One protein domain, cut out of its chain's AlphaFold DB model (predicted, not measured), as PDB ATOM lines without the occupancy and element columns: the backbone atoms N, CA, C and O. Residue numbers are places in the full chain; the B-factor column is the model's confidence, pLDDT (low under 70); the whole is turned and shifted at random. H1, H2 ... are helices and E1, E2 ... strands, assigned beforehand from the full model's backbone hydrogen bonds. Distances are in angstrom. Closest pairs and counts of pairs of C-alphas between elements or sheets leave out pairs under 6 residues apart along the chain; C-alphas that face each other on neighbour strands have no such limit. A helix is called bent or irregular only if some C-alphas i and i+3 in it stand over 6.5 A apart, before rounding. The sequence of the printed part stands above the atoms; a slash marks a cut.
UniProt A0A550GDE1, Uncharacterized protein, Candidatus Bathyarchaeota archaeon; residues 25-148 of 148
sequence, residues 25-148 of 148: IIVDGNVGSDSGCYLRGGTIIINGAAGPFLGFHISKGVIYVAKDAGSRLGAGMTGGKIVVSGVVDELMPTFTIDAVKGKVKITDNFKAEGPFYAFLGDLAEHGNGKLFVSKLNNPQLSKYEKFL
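This is residues 25 to 148 of the 148 residues of an uncharacterized protein of Candidatus Bathyarchaeota archaeon (UniProt A0A550GDE1). The chain is wound in stacked turns: the parallel strands E1 to E4 stand side by side in a row on one wall, and the long links between them stack as the other side of the coil. E7 adds a fifth parallel strand beside E4, the bent hairpin E5 and E6 continues the sheet and folds back to face the E1 to E4 row, and the short helix H1 packs on E5 at the far end from E1. The printed part has 124 residues, with seven named strands and then one named helix along the chain; the mixed sheet runs E1, E2, E3, E4, E7, E6, E5. The class is mostly strand, though under half of the residues are in named elements. The whole is compact, with a radius of gyration of the C-alphas of 12.7 A and spans of 37 by 29 by 26 A.

E1 is residues 25 to 27, beginning at C-alpha 25 (62.020, 128.490, -3.500). E2 is residues 40 to 46, 17.7 A long, E3 is 60 to 65, 16.5 A, and E4 is 81 to 84, 10.2 A. E7, residues 129 to 134, measures 16.7 A. E6, residues 111 to 121, measures 21.8 A and bends by 99 degrees at residue 114; E5, residues 96 to 105, measures 20.5 A and bends by 97 degrees at residue 102. H1, residues 139 to 147, measures 15.5 A and ends at C-alpha 147 (42.199, 99.975, -8.066); it is irregular, but only just, with C-alphas 140 and 143 6.8 A apart.

The sheet is twisted, with E1 and E5 as edge strands. E1 and E2 are parallel, with N 27 and O 45 2.8 A apart. E2 and E3 are parallel at 6 degrees, with N 46 and O 64 at 2.8 A. E3 and E4 are parallel at 4 degrees, with N 65 and O 83 at 2.8 A. E4 and E7 are parallel, with N 84 and O 132 at 2.8 A. E5, E6 and E7 form a meander, each strand the antiparallel neighbour of the one before, and two hairpins; N 119 and O 131 are 2.8 A apart, N 98 and O 118 2.8 A. It is a folded sheet, bent back into two leaves: E1 to E4 face E6 and E5, with E7 as the hinge. The closest C-alphas of E4 and E5, Val 83 and Val 104, are 7.8 A apart. H1 is on the sheet at a height of 9.1 A; its closest C-alpha pair with E5 is Tyr 144 and Ile 97, 6.6 A. In H1, 0 of 5 O i to N i+4 pairs are within hydrogen-bond range, against 4 of 6 O i to N i+3 pairs.

The C-alphas of Ile 25 and Lys 146, the two farthest apart, are 36.7 A apart. The printed part has no cut. The links E1 to E2, E2 to E3, E3 to E4 and E4 to E5 are long. Mean pLDDT of the printed part is 97.3, and no printed residue is under 70.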
ATOM      1  N   ILE A  25      62.388 127.892  -4.782       98.31
ATOM      2  CA  ILE A  25      62.020 128.490  -3.500       98.31
ATOM      3  C   ILE A  25      62.103 127.398  -2.440       98.31
ATOM      4  O   ILE A  25      61.559 126.312  -2.627       98.31
ATOM      5  N   ILE A  26      62.791 127.692  -1.338       98.31
ATOM      6  CA  ILE A  26      62.928 126.790  -0.191       98.31
ATOM      7  C   ILE A  26      62.400 127.513   1.045       98.31
ATOM      8  O   ILE A  26      62.868 128.612   1.364       98.31
ATOM      9  N   VAL A  27      61.438 126.895   1.722       98.56
ATOM     10  CA  VAL A  27      60.818 127.352   2.967       98.56
ATOM     11  C   VAL A  27      61.134 126.355   4.064       98.56
ATOM     12  O   VAL A  27      60.759 125.193   3.951       98.56
ATOM     13  N   ASP A  28      61.826 126.798   5.112       98.50
ATOM     14  CA  ASP A  28      62.167 125.924   6.237       98.50
ATOM     15  C   ASP A  28      60.964 125.685   7.162       98.50
ATOM     16  O   ASP A  28      60.861 124.628   7.783       98.50
ATOM     17  N   GLY A  29      60.046 126.651   7.225       98.50
ATOM     18  CA  GLY A  29      58.806 126.580   7.986       98.50
ATOM     19  C   GLY A  29      57.583 126.181   7.158       98.50
ATOM     20  O   GLY A  29      57.670 125.457   6.163       98.50
ATOM     21  N   ASN A  30      56.425 126.652   7.607       98.69
ATOM     22  CA  ASN A  30      55.120 126.404   7.006       98.69
ATOM     23  C   ASN A  30      54.798 127.420   5.904       98.69
ATOM     24  O   ASN A  30      55.383 128.503   5.850       98.69
ATOM     25  N   VAL A  31      53.838 127.079   5.045       98.75
ATOM     26  CA  VAL A  31      53.241 128.007   4.076       98.75
ATOM     27  C   VAL A  31      51.734 128.115   4.269       98.75
ATOM     28  O   VAL A  31      51.078 127.142   4.653       98.75
ATOM     29  N   GLY A  32      51.185 129.289   3.970       98.50
ATOM     30  CA  GLY A  32      49.748 129.533   3.998       98.50
ATOM     31  C   GLY A  32      48.999 128.929   2.808       98.50
ATOM     32  O   GLY A  32      49.531 128.139   2.019       98.50
ATOM     33  N   SER A  33      47.743 129.340   2.687       98.25
ATOM     34  CA  SER A  33      46.811 128.904   1.646       98.25
ATOM     35  C   SER A  33      47.252 129.385   0.267       98.25
ATOM     36  O   SER A  33      48.017 130.346   0.144       98.25
ATOM     37  N   ASP A  34      46.768 128.721  -0.782       97.94
ATOM     38  CA  ASP A  34      46.940 129.180  -2.166       97.94
ATOM     39  C   ASP A  34      48.416 129.359  -2.568       97.94
ATOM     40  O   ASP A  34      48.759 130.177  -3.423       97.94
ATOM     41  N   SER A  35      49.327 128.627  -1.926       98.44
ATOM     42  CA  SER A  35      50.746 128.653  -2.269       98.44
ATOM     43  C   SER A  35      50.988 127.864  -3.559       98.44
ATOM     44  O   SER A  35      50.432 126.787  -3.772       98.44
ATOM     45  N   GLY A  36      51.830 128.386  -4.447       98.12
ATOM     46  CA  GLY A  36      52.141 127.769  -5.735       98.12
ATOM     47  C   GLY A  36      50.974 127.761  -6.724       98.12
ATOM     48  O   GLY A  36      50.959 126.921  -7.629       98.12
ATOM     49  N   CYS A  37      49.998 128.664  -6.576       97.75
ATOM     50  CA  CYS A  37      48.905 128.789  -7.535       97.75
ATOM     51  C   CYS A  37      49.444 129.114  -8.927       97.75
ATOM     52  O   CYS A  37      50.382 129.897  -9.083       97.75
ATOM     53  N   TYR A  38      48.830 128.528  -9.953       98.12
ATOM     54  CA  TYR A  38      49.183 128.730 -11.356       98.12
ATOM     55  C   TYR A  38      50.679 128.532 -11.659       98.12
ATOM     56  O   TYR A  38      51.220 129.171 -12.565       98.12
ATOM     57  N   LEU A  39      51.363 127.642 -10.931       98.44
ATOM     58  CA  LEU A  39      52.775 127.351 -11.171       98.44
ATOM     59  C   LEU A  39      52.980 126.842 -12.614       98.44
ATOM     60  O   LEU A  39      52.354 125.874 -13.070       98.44
ATOM     61  N   ARG A  40      53.852 127.539 -13.353       98.06
ATOM     62  CA  ARG A  40      54.196 127.295 -14.767       98.06
ATOM     63  C   ARG A  40      55.593 126.702 -14.953       98.06
ATOM     64  O   ARG A  40      55.956 126.336 -16.072       98.06
ATOM     65  N   GLY A  41      56.354 126.557 -13.874       97.75
ATOM     66  CA  GLY A  41      57.650 125.891 -13.838       97.75
ATOM     67  C   GLY A  41      58.441 126.254 -12.583       97.75
ATOM     68  O   GLY A  41      58.006 127.069 -11.777       97.75
ATOM     69  N   GLY A  42      59.617 125.650 -12.416       98.00
ATOM     70  CA  GLY A  42      60.429 125.802 -11.205       98.00
ATOM     71  C   GLY A  42      60.080 124.796 -10.108       98.00
ATOM     72  O   GLY A  42      59.405 123.786 -10.347       98.00
ATOM     73  N   THR A  43      60.607 125.042  -8.911       98.62
ATOM     74  CA  THR A  43      60.473 124.137  -7.766       98.62
ATOM     75  C   THR A  43      60.198 124.900  -6.479       98.62
ATOM     76  O   THR A  43      60.877 125.881  -6.184       98.62
ATOM     77  N   ILE A  44      59.242 124.416  -5.692       98.69
ATOM     78  CA  ILE A  44      58.945 124.906  -4.346       98.69
ATOM     79  C   ILE A  44      59.177 123.746  -3.370       98.69
ATOM     80  O   ILE A  44      58.613 122.668  -3.548       98.69
ATOM     81  N   ILE A  45      60.033 123.949  -2.371       98.69
ATOM     82  CA  ILE A  45      60.356 122.984  -1.314       98.69
ATOM     83  C   ILE A  45      59.910 123.593   0.011       98.69
ATOM     84  O   ILE A  45      60.383 124.664   0.384       98.69
ATOM     85  N   ILE A  46      59.009 122.911   0.707       98.75
ATOM     86  CA  ILE A  46      58.448 123.323   1.991       98.75
ATOM     87  C   ILE A  46      58.833 122.253   3.013       98.75
ATOM     88  O   ILE A  46      58.363 121.120   2.937       98.75
ATOM     89  N   ASN A  47      59.715 122.594   3.950       98.56
ATOM     90  CA  ASN A  47      60.161 121.696   5.018       98.56
ATOM     91  C   ASN A  47      59.155 121.635   6.190       98.56
ATOM     92  O   ASN A  47      59.248 120.750   7.045       98.56
ATOM     93  N   GLY A  48      58.175 122.543   6.225       98.56
ATOM     94  CA  GLY A  48      57.020 122.503   7.119       98.56
ATOM     95  C   GLY A  48      55.757 121.934   6.467       98.56
ATOM     96  O   GLY A  48      55.821 121.048   5.611       98.56
ATOM     97  N   ALA A  49      54.608 122.429   6.929       98.69
ATOM     98  CA  ALA A  49      53.273 122.103   6.435       98.69
ATOM     99  C   ALA A  49      52.747 123.173   5.464       98.69
ATOM    100  O   ALA A  49      53.252 124.296   5.425       98.69
ATOM    101  N   ALA A  50      51.719 122.829   4.694       98.69
ATOM    102  CA  ALA A  50      51.081 123.719   3.735       98.69
ATOM    103  C   ALA A  50      49.573 123.836   3.972       98.69
ATOM    104  O   ALA A  50      48.896 122.841   4.237       98.69
ATOM    105  N   GLY A  51      49.050 125.053   3.824       98.56
ATOM    106  CA  GLY A  51      47.618 125.321   3.889       98.56
ATOM    107  C   GLY A  51      46.805 124.727   2.724       98.56
ATOM    108  O   GLY A  51      47.353 124.075   1.827       98.56
ATOM    109  N   PRO A  52      45.478 124.954   2.723       98.31
ATOM    110  CA  PRO A  52      44.581 124.520   1.656       98.31
ATOM    111  C   PRO A  52      44.943 125.104   0.285       98.31
ATOM    112  O   PRO A  52      45.624 126.127   0.183       98.31
ATOM    113  N   PHE A  53      44.438 124.476  -0.779       98.12
ATOM    114  CA  PHE A  53      44.625 124.922  -2.170       98.12
ATOM    115  C   PHE A  53      46.090 125.013  -2.633       98.12
ATOM    116  O   PHE A  53      46.404 125.700  -3.609       98.12
ATOM    117  N   LEU A  54      47.009 124.293  -1.982       98.56
ATOM    118  CA  LEU A  54      48.393 124.209  -2.440       98.56
ATOM    119  C   LEU A  54      48.446 123.705  -3.893       98.56
ATOM    120  O   LEU A  54      47.934 122.631  -4.220       98.56
ATOM    121  N   GLY A  55      49.106 124.471  -4.760       98.25
ATOM    122  CA  GLY A  55      49.278 124.136  -6.170       98.25
ATOM    123  C   GLY A  55      48.012 124.269  -7.019       98.25
ATOM    124  O   GLY A  55      47.927 123.615  -8.057       98.25
ATOM    125  N   PHE A  56      47.030 125.081  -6.615       98.06
ATOM    126  CA  PHE A  56      45.821 125.319  -7.409       98.06
ATOM    127  C   PHE A  56      46.163 125.746  -8.850       98.06
ATOM    128  O   PHE A  56      46.986 126.635  -9.068       98.06
ATOM    129  N   HIS A  57      45.573 125.096  -9.856       98.06
ATOM    130  CA  HIS A  57      45.857 125.324 -11.284       98.06
ATOM    131  C   HIS A  57      47.329 125.191 -11.729       98.06
ATOM    132  O   HIS A  57      47.731 125.746 -12.766       98.06
ATOM    133  N   ILE A  58      48.151 124.431 -10.997       98.38
ATOM    134  CA  ILE A  58      49.486 124.053 -11.474       98.38
ATOM    135  C   ILE A  58      49.387 123.341 -12.831       98.38
ATOM    136  O   ILE A  58      48.549 122.468 -13.056       98.38
ATOM    137  N   SER A  59      50.265 123.726 -13.757       98.12
ATOM    138  CA  SER A  59      50.394 123.059 -15.062       98.12
ATOM    139  C   SER A  59      51.781 122.466 -15.280       98.12
ATOM    140  O   SER A  59      51.957 121.560 -16.091       98.12
ATOM    141  N   LYS A  60      52.798 123.001 -14.599       98.19
ATOM    142  CA  LYS A  60      54.206 122.602 -14.714       98.19
ATOM    143  C   LYS A  60      54.936 122.920 -13.406       98.19
ATOM    144  O   LYS A  60      54.468 123.715 -12.603       98.19
ATOM    145  N   GLY A  61      56.122 122.343 -13.233       98.25
ATOM    146  CA  GLY A  61      56.934 122.529 -12.029       98.25
ATOM    147  C   GLY A  61      56.696 121.451 -10.977       98.25
ATOM    148  O   GLY A  61      56.001 120.458 -11.221       98.25
ATOM    149  N   VAL A  62      57.350 121.625  -9.830       98.69
ATOM    150  CA  VAL A  62      57.345 120.666  -8.721       98.69
ATOM    151  C   VAL A  62      57.109 121.395  -7.403       98.69
ATOM    152  O   VAL A  62      57.810 122.356  -7.104       98.69
ATOM    153  N   ILE A  63      56.174 120.902  -6.597       98.81
ATOM    154  CA  ILE A  63      55.971 121.322  -5.209       98.81
ATOM    155  C   ILE A  63      56.244 120.117  -4.305       98.81
ATOM    156  O   ILE A  63      55.724 119.028  -4.550       98.81
ATOM    157  N   TYR A  64      57.076 120.299  -3.284       98.81
ATOM    158  CA  TYR A  64      57.349 119.307  -2.247       98.81
ATOM    159  C   TYR A  64      56.989 119.862  -0.871       98.81
ATOM    160  O   TYR A  64      57.386 120.979  -0.548       98.81
ATOM    161  N   VAL A  65      56.294 119.056  -0.068       98.81
ATOM    162  CA  VAL A  65      55.934 119.342   1.325       98.81
ATOM    163  C   VAL A  65      56.431 118.201   2.205       98.81
ATOM    164  O   VAL A  65      56.065 117.041   1.993       98.81
ATOM    165  N   ALA A  66      57.277 118.513   3.184       98.62
ATOM    166  CA  ALA A  66      57.851 117.518   4.084       98.62
ATOM    167  C   ALA A  66      56.851 117.034   5.144       98.62
ATOM    168  O   ALA A  66      56.905 115.868   5.539       98.62
ATOM    169  N   LYS A  67      55.946 117.913   5.587       98.56
ATOM    170  CA  LYS A  67      54.892 117.602   6.559       98.56
ATOM    171  C   LYS A  67      53.524 117.568   5.881       98.56
ATOM    172  O   LYS A  67      53.393 117.004   4.793       98.56
ATOM    173  N   ASP A  68      52.522 118.124   6.546       98.56
ATOM    174  CA  ASP A  68      51.121 117.955   6.207       98.56
ATOM    175  C   ASP A  68      50.670 118.968   5.155       98.56
ATOM    176  O   ASP A  68      51.249 120.051   5.023       98.56
ATOM    177  N   ALA A  69      49.640 118.610   4.398       98.38
ATOM    178  CA  ALA A  69      49.023 119.479   3.410       98.38
ATOM    179  C   ALA A  69      47.507 119.527   3.611       98.38
ATOM    180  O   ALA A  69      46.855 118.494   3.786       98.38
ATOM    181  N   GLY A  70      46.966 120.742   3.542       97.81
ATOM    182  CA  GLY A  70      45.539 120.994   3.683       97.81
ATOM    183  C   GLY A  70      44.686 120.446   2.536       97.81
ATOM    184  O   GLY A  70      45.160 119.827   1.578       97.81
ATOM    185  N   SER A  71      43.385 120.712   2.628       97.31
ATOM    186  CA  SER A  71      42.393 120.267   1.646       97.31
ATOM    187  C   SER A  71      42.579 120.892   0.254       97.31
ATOM    188  O   SER A  71      43.207 121.939   0.073       97.31
ATOM    189  N   ARG A  72      41.995 120.233  -0.758       97.50
ATOM    190  CA  ARG A  72      42.009 120.663  -2.174       97.50
ATOM    191  C   ARG A  72      43.410 120.850  -2.770       97.50
ATOM    192  O   ARG A  72      43.628 121.679  -3.655       97.50
ATOM    193  N   LEU A  73      44.347 120.039  -2.298       96.94
ATOM    194  CA  LEU A  73      45.686 119.902  -2.847       96.94
ATOM    195  C   LEU A  73      45.637 119.606  -4.355       96.94
ATOM    196  O   LEU A  73      45.047 118.613  -4.775       96.94
ATOM    197  N   GLY A  74      46.274 120.455  -5.165       97.81
ATOM    198  CA  GLY A  74      46.321 120.284  -6.619       97.81
ATOM    199  C   GLY A  74      44.975 120.450  -7.331       97.81
ATOM    200  O   GLY A  74      44.846 120.003  -8.469       97.81
ATOM    201  N   ALA A  75      43.978 121.080  -6.701       98.19
ATOM    202  CA  ALA A  75      42.708 121.381  -7.353       98.19
ATOM    203  C   ALA A  75      42.928 122.112  -8.689       98.19
ATOM    204  O   ALA A  75      43.741 123.036  -8.791       98.19
ATOM    205  N   GLY A  76      42.221 121.683  -9.731       97.88
ATOM    206  CA  GLY A  76      42.321 122.285 -11.055       97.88
ATOM    207  C   GLY A  76      43.675 122.080 -11.753       97.88
ATOM    208  O   GLY A  76      43.988 122.809 -12.701       97.88
ATOM    209  N   MET A  77      44.527 121.160 -11.273       98.12
ATOM    210  CA  MET A  77      45.838 120.928 -11.880       98.12
ATOM    211  C   MET A  77      45.712 120.266 -13.254       98.12
ATOM    212  O   MET A  77      45.066 119.234 -13.413       98.12
ATOM    213  N   THR A  78      46.403 120.824 -14.244       98.06
ATOM    214  CA  THR A  78      46.453 120.276 -15.614       98.06
ATOM    215  C   THR A  78      47.743 119.510 -15.890       98.06
ATOM    216  O   THR A  78      47.821 118.752 -16.853       98.06
ATOM    217  N   GLY A  79      48.752 119.679 -15.033       98.06
ATOM    218  CA  GLY A  79      50.062 119.053 -15.142       98.06
ATOM    219  C   GLY A  79      50.937 119.386 -13.933       98.06
ATOM    220  O   GLY A  79      50.461 119.875 -12.914       98.06
ATOM    221  N   GLY A  80      52.242 119.142 -14.033       98.12
ATOM    222  CA  GLY A  80      53.162 119.354 -12.913       98.12
ATOM    223  C   GLY A  80      53.091 118.248 -11.859       98.12
ATOM    224  O   GLY A  80      52.512 117.178 -12.075       98.12
ATOM    225  N   LYS A  81      53.780 118.474 -10.741       98.56
ATOM    226  CA  LYS A  81      53.971 117.468  -9.697       98.56
ATOM    227  C   LYS A  81      53.842 118.073  -8.306       98.56
ATOM    228  O   LYS A  81      54.531 119.043  -8.010       98.56
ATOM    229  N   ILE A  82      53.062 117.433  -7.445       98.81
ATOM    230  CA  ILE A  82      52.982 117.742  -6.016       98.81
ATOM    231  C   ILE A  82      53.360 116.486  -5.228       98.81
ATOM    232  O   ILE A  82      52.916 115.390  -5.560       98.81
ATOM    233  N   VAL A  83      54.214 116.627  -4.216       98.81
ATOM    234  CA  VAL A  83      54.678 115.524  -3.365       98.81
ATOM    235  C   VAL A  83      54.518 115.911  -1.901       98.81
ATOM    236  O   VAL A  83      55.062 116.931  -1.488       98.81
ATOM    237  N   VAL A  84      53.814 115.088  -1.127       98.75
ATOM    238  CA  VAL A  84      53.563 115.304   0.302       98.75
ATOM    239  C   VAL A  84      54.068 114.104   1.094       98.75
ATOM    240  O   VAL A  84      53.594 112.978   0.920       98.75
ATOM    241  N   SER A  85      55.057 114.350   1.952       98.56
ATOM    242  CA  SER A  85      55.639 113.342   2.838       98.56
ATOM    243  C   SER A  85      54.850 113.160   4.138       98.56
ATOM    244  O   SER A  85      54.947 112.080   4.711       98.56
ATOM    245  N   GLY A  86      54.055 114.135   4.588       98.31
ATOM    246  CA  GLY A  86      53.189 114.021   5.769       98.31
ATOM    247  C   GLY A  86      51.767 113.542   5.465       98.31
ATOM    248  O   GLY A  86      51.543 112.717   4.570       98.31
ATOM    249  N   VAL A  87      50.814 114.032   6.253       98.31
ATOM    250  CA  VAL A  87      49.381 113.730   6.144       98.31
ATOM    251  C   VAL A  87      48.716 114.687   5.154       98.31
ATOM    252  O   VAL A  87      49.048 115.866   5.090       98.31
ATOM    253  N   VAL A  88      47.773 114.180   4.366       97.88
ATOM    254  CA  VAL A  88      46.885 115.013   3.550       97.88
ATOM    255  C   VAL A  88      45.486 114.942   4.146       97.88
ATOM    256  O   VAL A  88      44.942 113.843   4.291       97.88
ATOM    257  N   ASP A  89      44.907 116.104   4.454       95.62
ATOM    258  CA  ASP A  89      43.574 116.205   5.065       95.62
ATOM    259  C   ASP A  89      42.500 115.521   4.209       95.62
ATOM    260  O   ASP A  89      41.658 114.768   4.700       95.62
ATOM    261  N   GLU A  90      42.543 115.767   2.899       93.31
ATOM    262  CA  GLU A  90      41.581 115.240   1.940       93.31
ATOM    263  C   GLU A  90      42.238 115.021   0.574       93.31
ATOM    264  O   GLU A  90      42.878 115.916   0.020       93.31
ATOM    265  N   LEU A  91      42.007 113.844  -0.011       94.94
ATOM    266  CA  LEU A  91      42.253 113.610  -1.430       94.94
ATOM    267  C   LEU A  91      40.966 113.879  -2.212       94.94
ATOM    268  O   LEU A  91      39.944 113.240  -1.955       94.94
ATOM    269  N   MET A  92      41.040 114.769  -3.200       95.88
ATOM    270  CA  MET A  92      39.902 115.072  -4.064       95.88
ATOM    271  C   MET A  92      39.448 113.838  -4.864       95.88
ATOM    272  O   MET A  92      40.286 113.094  -5.380       95.88
ATOM    273  N   PRO A  93      38.128 113.640  -5.046       95.38
ATOM    274  CA  PRO A  93      37.580 112.469  -5.738       95.38
ATOM    275  C   PRO A  93      37.870 112.457  -7.246       95.38
ATOM    276  O   PRO A  93      37.630 111.453  -7.909       95.38
ATOM    277  N   THR A  94      38.368 113.564  -7.796       96.94
ATOM    278  CA  THR A  94      38.725 113.713  -9.211       96.94
ATOM    279  C   THR A  94      40.145 113.235  -9.527       96.94
ATOM    280  O   THR A  94      40.592 113.345 -10.666       96.94
ATOM    281  N   PHE A  95      40.853 112.679  -8.541       97.38
ATOM    282  CA  PHE A  95      42.133 112.008  -8.728       97.38
ATOM    283  C   PHE A  95      41.947 110.493  -8.743       97.38
ATOM    284  O   PHE A  95      41.293 109.924  -7.866       97.38
ATOM    285  N   THR A  96      42.577 109.830  -9.709       96.88
ATOM    286  CA  THR A  96      42.647 108.366  -9.773       96.88
ATOM    287  C   THR A  96      44.006 107.885  -9.300       96.88
ATOM    288  O   THR A  96      45.019 108.541  -9.539       96.88
ATOM    289  N   ILE A  97      44.052 106.738  -8.629       97.56
ATOM    290  CA  ILE A  97      45.326 106.102  -8.296       97.56
ATOM    291  C   ILE A  97      45.959 105.520  -9.570       97.56
ATOM    292  O   ILE A  97      45.245 105.068 -10.462       97.56
ATOM    293  N   ASP A  98      47.285 105.582  -9.659       97.12
ATOM    294  CA  ASP A  98      48.086 105.109 -10.800       97.12
ATOM    295  C   ASP A  98      49.094 104.038 -10.376       97.12
ATOM    296  O   ASP A  98      49.226 103.004 -11.019       97.12
ATOM    297  N   ALA A  99      49.826 104.273  -9.283       97.25
ATOM    298  CA  ALA A  99      50.874 103.360  -8.838       97.25
ATOM    299  C   ALA A  99      51.248 103.582  -7.368       97.25
ATOM    300  O   ALA A  99      50.899 104.591  -6.758       97.25
ATOM    301  N   VAL A 100      52.077 102.688  -6.827       97.88
ATOM    302  CA  VAL A 100      52.862 102.943  -5.612       97.88
ATOM    303  C   VAL A 100      54.328 103.104  -6.001       97.88
ATOM    304  O   VAL A 100      54.880 102.272  -6.720       97.88
ATOM    305  N   LYS A 101      54.985 104.172  -5.538       97.94
ATOM    306  CA  LYS A 101      56.401 104.448  -5.834       97.94
ATOM    307  C   LYS A 101      57.236 104.481  -4.567       97.94
ATOM    308  O   LYS A 101      56.899 105.175  -3.616       97.94
ATOM    309  N   GLY A 102      58.369 103.781  -4.579       97.75
ATOM    310  CA  GLY A 102      59.301 103.758  -3.446       97.75
ATOM    311  C   GLY A 102      60.053 105.073  -3.227       97.75
ATOM    312  O   GLY A 102      60.516 105.318  -2.127       97.75
ATOM    313  N   LYS A 103      60.161 105.925  -4.253       97.25
ATOM    314  CA  LYS A 103      60.808 107.240  -4.173       97.25
ATOM    315  C   LYS A 103      60.309 108.175  -5.264       97.25
ATOM    316  O   LYS A 103      59.901 107.720  -6.338       97.25
ATOM    317  N   VAL A 104      60.400 109.479  -5.027       98.12
ATOM    318  CA  VAL A 104      59.992 110.514  -5.984       98.12
ATOM    319  C   VAL A 104      61.081 111.573  -6.108       98.12
ATOM    320  O   VAL A 104      61.509 112.176  -5.130       98.12
ATOM    321  N   LYS A 105      61.540 111.822  -7.338       97.81
ATOM    322  CA  LYS A 105      62.510 112.888  -7.629       97.81
ATOM    323  C   LYS A 105      61.844 114.263  -7.515       97.81
ATOM    324  O   LYS A 105      60.856 114.500  -8.225       97.81
ATOM    325  N   ILE A 106      62.421 115.140  -6.688       97.81
ATOM    326  CA  ILE A 106      62.007 116.540  -6.514       97.81
ATOM    327  C   ILE A 106      62.914 117.448  -7.348       97.81
ATOM    328  O   ILE A 106      62.434 118.123  -8.253       97.81
ATOM    329  N   THR A 107      64.226 117.367  -7.118       96.25
ATOM    330  CA  THR A 107      65.278 118.024  -7.915       96.25
ATOM    331  C   THR A 107      66.342 116.999  -8.327       96.25
ATOM    332  O   THR A 107      66.195 115.804  -8.066       96.25
ATOM    333  N   ASP A 108      67.413 117.423  -9.001       93.19
ATOM    334  CA  ASP A 108      68.523 116.524  -9.353       93.19
ATOM    335  C   ASP A 108      69.229 115.942  -8.124       93.19
ATOM    336  O   ASP A 108      69.557 114.754  -8.114       93.19
ATOM    337  N   ASN A 109      69.346 116.743  -7.062       94.56
ATOM    338  CA  ASN A 109      70.067 116.387  -5.838       94.56
ATOM    339  C   ASN A 109      69.144 116.011  -4.673       94.56
ATOM    340  O   ASN A 109      69.629 115.617  -3.617       94.56
ATOM    341  N   PHE A 110      67.824 116.119  -4.846       96.19
ATOM    342  CA  PHE A 110      66.858 115.817  -3.796       96.19
ATOM    343  C   PHE A 110      65.764 114.866  -4.285       96.19
ATOM    344  O   PHE A 110      65.043 115.127  -5.256       96.19
ATOM    345  N   LYS A 111      65.632 113.745  -3.577       97.88
ATOM    346  CA  LYS A 111      64.597 112.732  -3.780       97.88
ATOM    347  C   LYS A 111      63.893 112.508  -2.448       97.88
ATOM    348  O   LYS A 111      64.552 112.404  -1.421       97.88
ATOM    349  N   ALA A 112      62.571 112.434  -2.492       97.38
ATOM    350  CA  ALA A 112      61.768 112.037  -1.351       97.38
ATOM    351  C   ALA A 112      61.671 110.507  -1.328       97.38
ATOM    352  O   ALA A 112      61.298 109.898  -2.338       97.38
ATOM    353  N   GLU A 113      62.010 109.902  -0.195       97.31
ATOM    354  CA  GLU A 113      61.870 108.464   0.035       97.31
ATOM    355  C   GLU A 113      60.440 108.147   0.492       97.31
ATOM    356  O   GLU A 113      59.828 108.907   1.243       97.31
ATOM    357  N   GLY A 114      59.876 107.076  -0.064       93.94
ATOM    358  CA  GLY A 114      58.483 106.675   0.109       93.94
ATOM    359  C   GLY A 114      58.307 105.535   1.115       93.94
ATOM    360  O   GLY A 114      59.099 105.414   2.050       93.94
ATOM    361  N   PRO A 115      57.289 104.672   0.934       97.75
ATOM    362  CA  PRO A 115      56.418 104.554  -0.243       97.75
ATOM    363  C   PRO A 115      55.409 105.705  -0.405       97.75
ATOM    364  O   PRO A 115      54.862 106.210   0.571       97.75
ATOM    365  N   PHE A 116      55.112 106.069  -1.656       98.56
ATOM    366  CA  PHE A 116      54.091 107.049  -2.038       98.56
ATOM    367  C   PHE A 116      52.999 106.401  -2.882       98.56
ATOM    368  O   PHE A 116      53.311 105.719  -3.860       98.56
ATOM    369  N   TYR A 117      51.736 106.687  -2.574       98.44
ATOM    370  CA  TYR A 117      50.662 106.552  -3.552       98.44
ATOM    371  C   TYR A 117      50.837 107.631  -4.620       98.44
ATOM    372  O   TYR A 117      51.008 108.805  -4.293       98.44
ATOM    373  N   ALA A 118      50.828 107.230  -5.884       98.31
ATOM    374  CA  ALA A 118      50.837 108.119  -7.030       98.31
ATOM    375  C   ALA A 118      49.416 108.223  -7.577       98.31
ATOM    376  O   ALA A 118      48.815 107.212  -7.934       98.31
ATOM    377  N   PHE A 119      48.914 109.447  -7.657       98.25
ATOM    378  CA  PHE A 119      47.620 109.782  -8.219       98.25
ATOM    379  C   PHE A 119      47.790 110.636  -9.476       98.25
ATOM    380  O   PHE A 119      48.715 111.452  -9.572       98.25
ATOM    381  N   LEU A 120      46.872 110.449 -10.420       97.88
ATOM    382  CA  LEU A 120      46.744 111.215 -11.652       97.88
ATOM    383  C   LEU A 120      45.444 112.018 -11.630       97.88
ATOM    384  O   LEU A 120      44.385 111.499 -11.277       97.88
ATOM    385  N   GLY A 121      45.543 113.285 -12.007       96.12
ATOM    386  CA  GLY A 121      44.433 114.232 -12.041       96.12
ATOM    387  C   GLY A 121      44.943 115.648 -12.313       96.12
ATOM    388  O   GLY A 121      46.111 115.844 -12.616       96.12
ATOM    389  N   ASP A 122      44.131 116.686 -12.236       97.38
ATOM    390  CA  ASP A 122      42.718 116.680 -11.888       97.38
ATOM    391  C   ASP A 122      41.880 116.249 -13.103       97.38
ATOM    392  O   ASP A 122      41.923 116.887 -14.158       97.38
ATOM    393  N   LEU A 123      41.128 115.149 -12.988       96.62
ATOM    394  CA  LEU A 123      40.345 114.625 -14.112       96.62
ATOM    395  C   LEU A 123      39.192 115.552 -14.513       96.62
ATOM    396  O   LEU A 123      38.748 115.482 -15.658       96.62
ATOM    397  N   ALA A 124      38.740 116.439 -13.618       96.94
ATOM    398  CA  ALA A 124      37.743 117.454 -13.956       96.94
ATOM    399  C   ALA A 124      38.265 118.473 -14.985       96.94
ATOM    400  O   ALA A 124      37.478 119.028 -15.744       96.94
ATOM    401  N   GLU A 125      39.585 118.664 -15.054       96.56
ATOM    402  CA  GLU A 125      40.255 119.563 -16.002       96.56
ATOM    403  C   GLU A 125      40.881 118.817 -17.190       96.56
ATOM    404  O   GLU A 125      41.671 119.386 -17.945       96.56
ATOM    405  N   HIS A 126      40.606 117.513 -17.334       94.81
ATOM    406  CA  HIS A 126      41.336 116.630 -18.253       94.81
ATOM    407  C   HIS A 126      42.867 116.673 -18.033       94.81
ATOM    408  O   HIS A 126      43.656 116.502 -18.965       94.81
ATOM    409  N   GLY A 127      43.287 116.928 -16.787       91.81
ATOM    410  CA  GLY A 127      44.677 117.105 -16.393       91.81
ATOM    411  C   GLY A 127      45.449 115.796 -16.248       91.81
ATOM    412  O   GLY A 127      44.896 114.746 -15.926       91.81
ATOM    413  N   ASN A 128      46.767 115.871 -16.447       95.31
ATOM    414  CA  ASN A 128      47.704 114.758 -16.235       95.31
ATOM    415  C   ASN A 128      48.716 115.039 -15.108       95.31
ATOM    416  O   ASN A 128      49.828 114.494 -15.079       95.31
ATOM    417  N   GLY A 129      48.330 115.930 -14.202       97.69
ATOM    418  CA  GLY A 129      49.052 116.264 -12.994       97.69
ATOM    419  C   GLY A 129      49.302 115.049 -12.111       97.69
ATOM    420  O   GLY A 129      48.548 114.076 -12.099       97.69
ATOM    421  N   LYS A 130      50.429 115.092 -11.398       98.44
ATOM    422  CA  LYS A 130      50.900 113.978 -10.576       98.44
ATOM    423  C   LYS A 130      50.930 114.383  -9.120       98.44
ATOM    424  O   LYS A 130      51.739 115.231  -8.738       98.44
ATOM    425  N   LEU A 131      50.109 113.728  -8.319       98.31
ATOM    426  CA  LEU A 131      50.086 113.903  -6.880       98.31
ATOM    427  C   LEU A 131      50.691 112.667  -6.208       98.31
ATOM    428  O   LEU A 131      50.273 111.544  -6.461       98.31
ATOM    429  N   PHE A 132      51.694 112.869  -5.361       98.56
ATOM    430  CA  PHE A 132      52.343 111.813  -4.595       98.56
ATOM    431  C   PHE A 132      52.080 112.031  -3.113       98.56
ATOM    432  O   PHE A 132      52.469 113.061  -2.569       98.56
ATOM    433  N   VAL A 133      51.452 111.058  -2.460       98.44
ATOM    434  CA  VAL A 133      51.085 111.137  -1.040       98.44
ATOM    435  C   VAL A 133      51.729 109.986  -0.287       98.44
ATOM    436  O   VAL A 133      51.657 108.840  -0.732       98.44
ATOM    437  N   SER A 134      52.383 110.284   0.837       98.31
ATOM    438  CA  SER A 134      53.018 109.276   1.689       98.31
ATOM    439  C   SER A 134      52.023 108.184   2.069       98.31
ATOM    440  O   SER A 134      50.994 108.453   2.690       98.31
ATOM    441  N   LYS A 135      52.332 106.934   1.714       97.75
ATOM    442  CA  LYS A 135      51.480 105.784   2.032       97.75
ATOM    443  C   LYS A 135      51.445 105.515   3.536       97.75
ATOM    444  O   LYS A 135      50.386 105.200   4.068       97.75
ATOM    445  N   LEU A 136      52.586 105.653   4.213       96.69
ATOM    446  CA  LEU A 136      52.719 105.333   5.639       96.69
ATOM    447  C   LEU A 136      51.914 106.288   6.525       96.69
ATOM    448  O   LEU A 136      51.304 105.850   7.494       96.69
ATOM    449  N   ASN A 137      51.870 107.569   6.156       97.50
ATOM    450  CA  ASN A 137      51.190 108.598   6.942       97.50
ATOM    451  C   ASN A 137      49.696 108.727   6.611       97.50
ATOM    452  O   ASN A 137      48.983 109.444   7.302       97.50
ATOM    453  N   ASN A 138      49.209 108.036   5.573       97.62
ATOM    454  CA  ASN A 138      47.833 108.163   5.092       97.62
ATOM    455  C   ASN A 138      47.134 106.792   4.959       97.62
ATOM    456  O   ASN A 138      46.774 106.381   3.847       97.62
ATOM    457  N   PRO A 139      46.915 106.061   6.072       96.00
ATOM    458  CA  PRO A 139      46.271 104.744   6.055       96.00
ATOM    459  C   PRO A 139      44.841 104.778   5.493       96.00
ATOM    460  O   PRO A 139      44.389 103.801   4.895       96.00
ATOM    461  N   GLN A 140      44.142 105.912   5.601       95.06
ATOM    462  CA  GLN A 140      42.810 106.137   5.032       95.06
ATOM    463  C   GLN A 140      42.765 106.009   3.500       95.06
ATOM    464  O   GLN A 140      41.699 105.767   2.929       95.06
ATOM    465  N   LEU A 141      43.909 106.151   2.820       95.44
ATOM    466  CA  LEU A 141      44.020 106.011   1.365       95.44
ATOM    467  C   LEU A 141      44.222 104.557   0.911       95.44
ATOM    468  O   LEU A 141      44.118 104.284  -0.280       95.44
ATOM    469  N   SER A 142      44.420 103.606   1.830       94.44
ATOM    470  CA  SER A 142      44.540 102.171   1.502       94.44
ATOM    471  C   SER A 142      43.338 101.625   0.720       94.44
ATOM    472  O   SER A 142      43.482 100.731  -0.107       94.44
ATOM    473  N   LYS A 143      42.151 102.225   0.885       93.81
ATOM    474  CA  LYS A 143      40.947 101.897   0.105       93.81
ATOM    475  C   LYS A 143      41.124 102.026  -1.413       93.81
ATOM    476  O   LYS A 143      40.317 101.455  -2.144       93.81
ATOM    477  N   TYR A 144      42.113 102.794  -1.877       93.00
ATOM    478  CA  TYR A 144      42.418 102.949  -3.296       93.00
ATOM    479  C   TYR A 144      43.283 101.813  -3.848       93.00
ATOM    480  O   TYR A 144      43.294 101.618  -5.055       93.00
ATOM    481  N   GLU A 145      43.946 101.016  -3.004       92.94
ATOM    482  CA  GLU A 145      44.812  99.919  -3.462       92.94
ATOM    483  C   GLU A 145      44.067  98.857  -4.269       92.94
ATOM    484  O   GLU A 145      44.660  98.206  -5.117       92.94
ATOM    485  N   LYS A 146      42.753  98.722  -4.068       93.12
ATOM    486  CA  LYS A 146      41.901  97.829  -4.868       93.12
ATOM    487  C   LYS A 146      41.767  98.237  -6.344       93.12
ATOM    488  O   LYS A 146      41.154  97.499  -7.106       93.12
ATOM    489  N   PHE A 147      42.233  99.432  -6.706       90.69
ATOM    490  CA  PHE A 147      42.199  99.975  -8.066       90.69
ATOM    491  C   PHE A 147      43.591 100.047  -8.719       90.69
ATOM    492  O   PHE A 147      43.704 100.602  -9.808       90.69
ATOM    493  N   LEU A 148      44.629  99.542  -8.041       83.56
ATOM    494  CA  LEU A 148      45.961  99.309  -8.613       83.56
ATOM    495  C   LEU A 148      45.978  98.000  -9.408       83.56
ATOM    496  O   LEU A 148      46.690  97.969 -10.434       83.56
TER     497      LEU A 148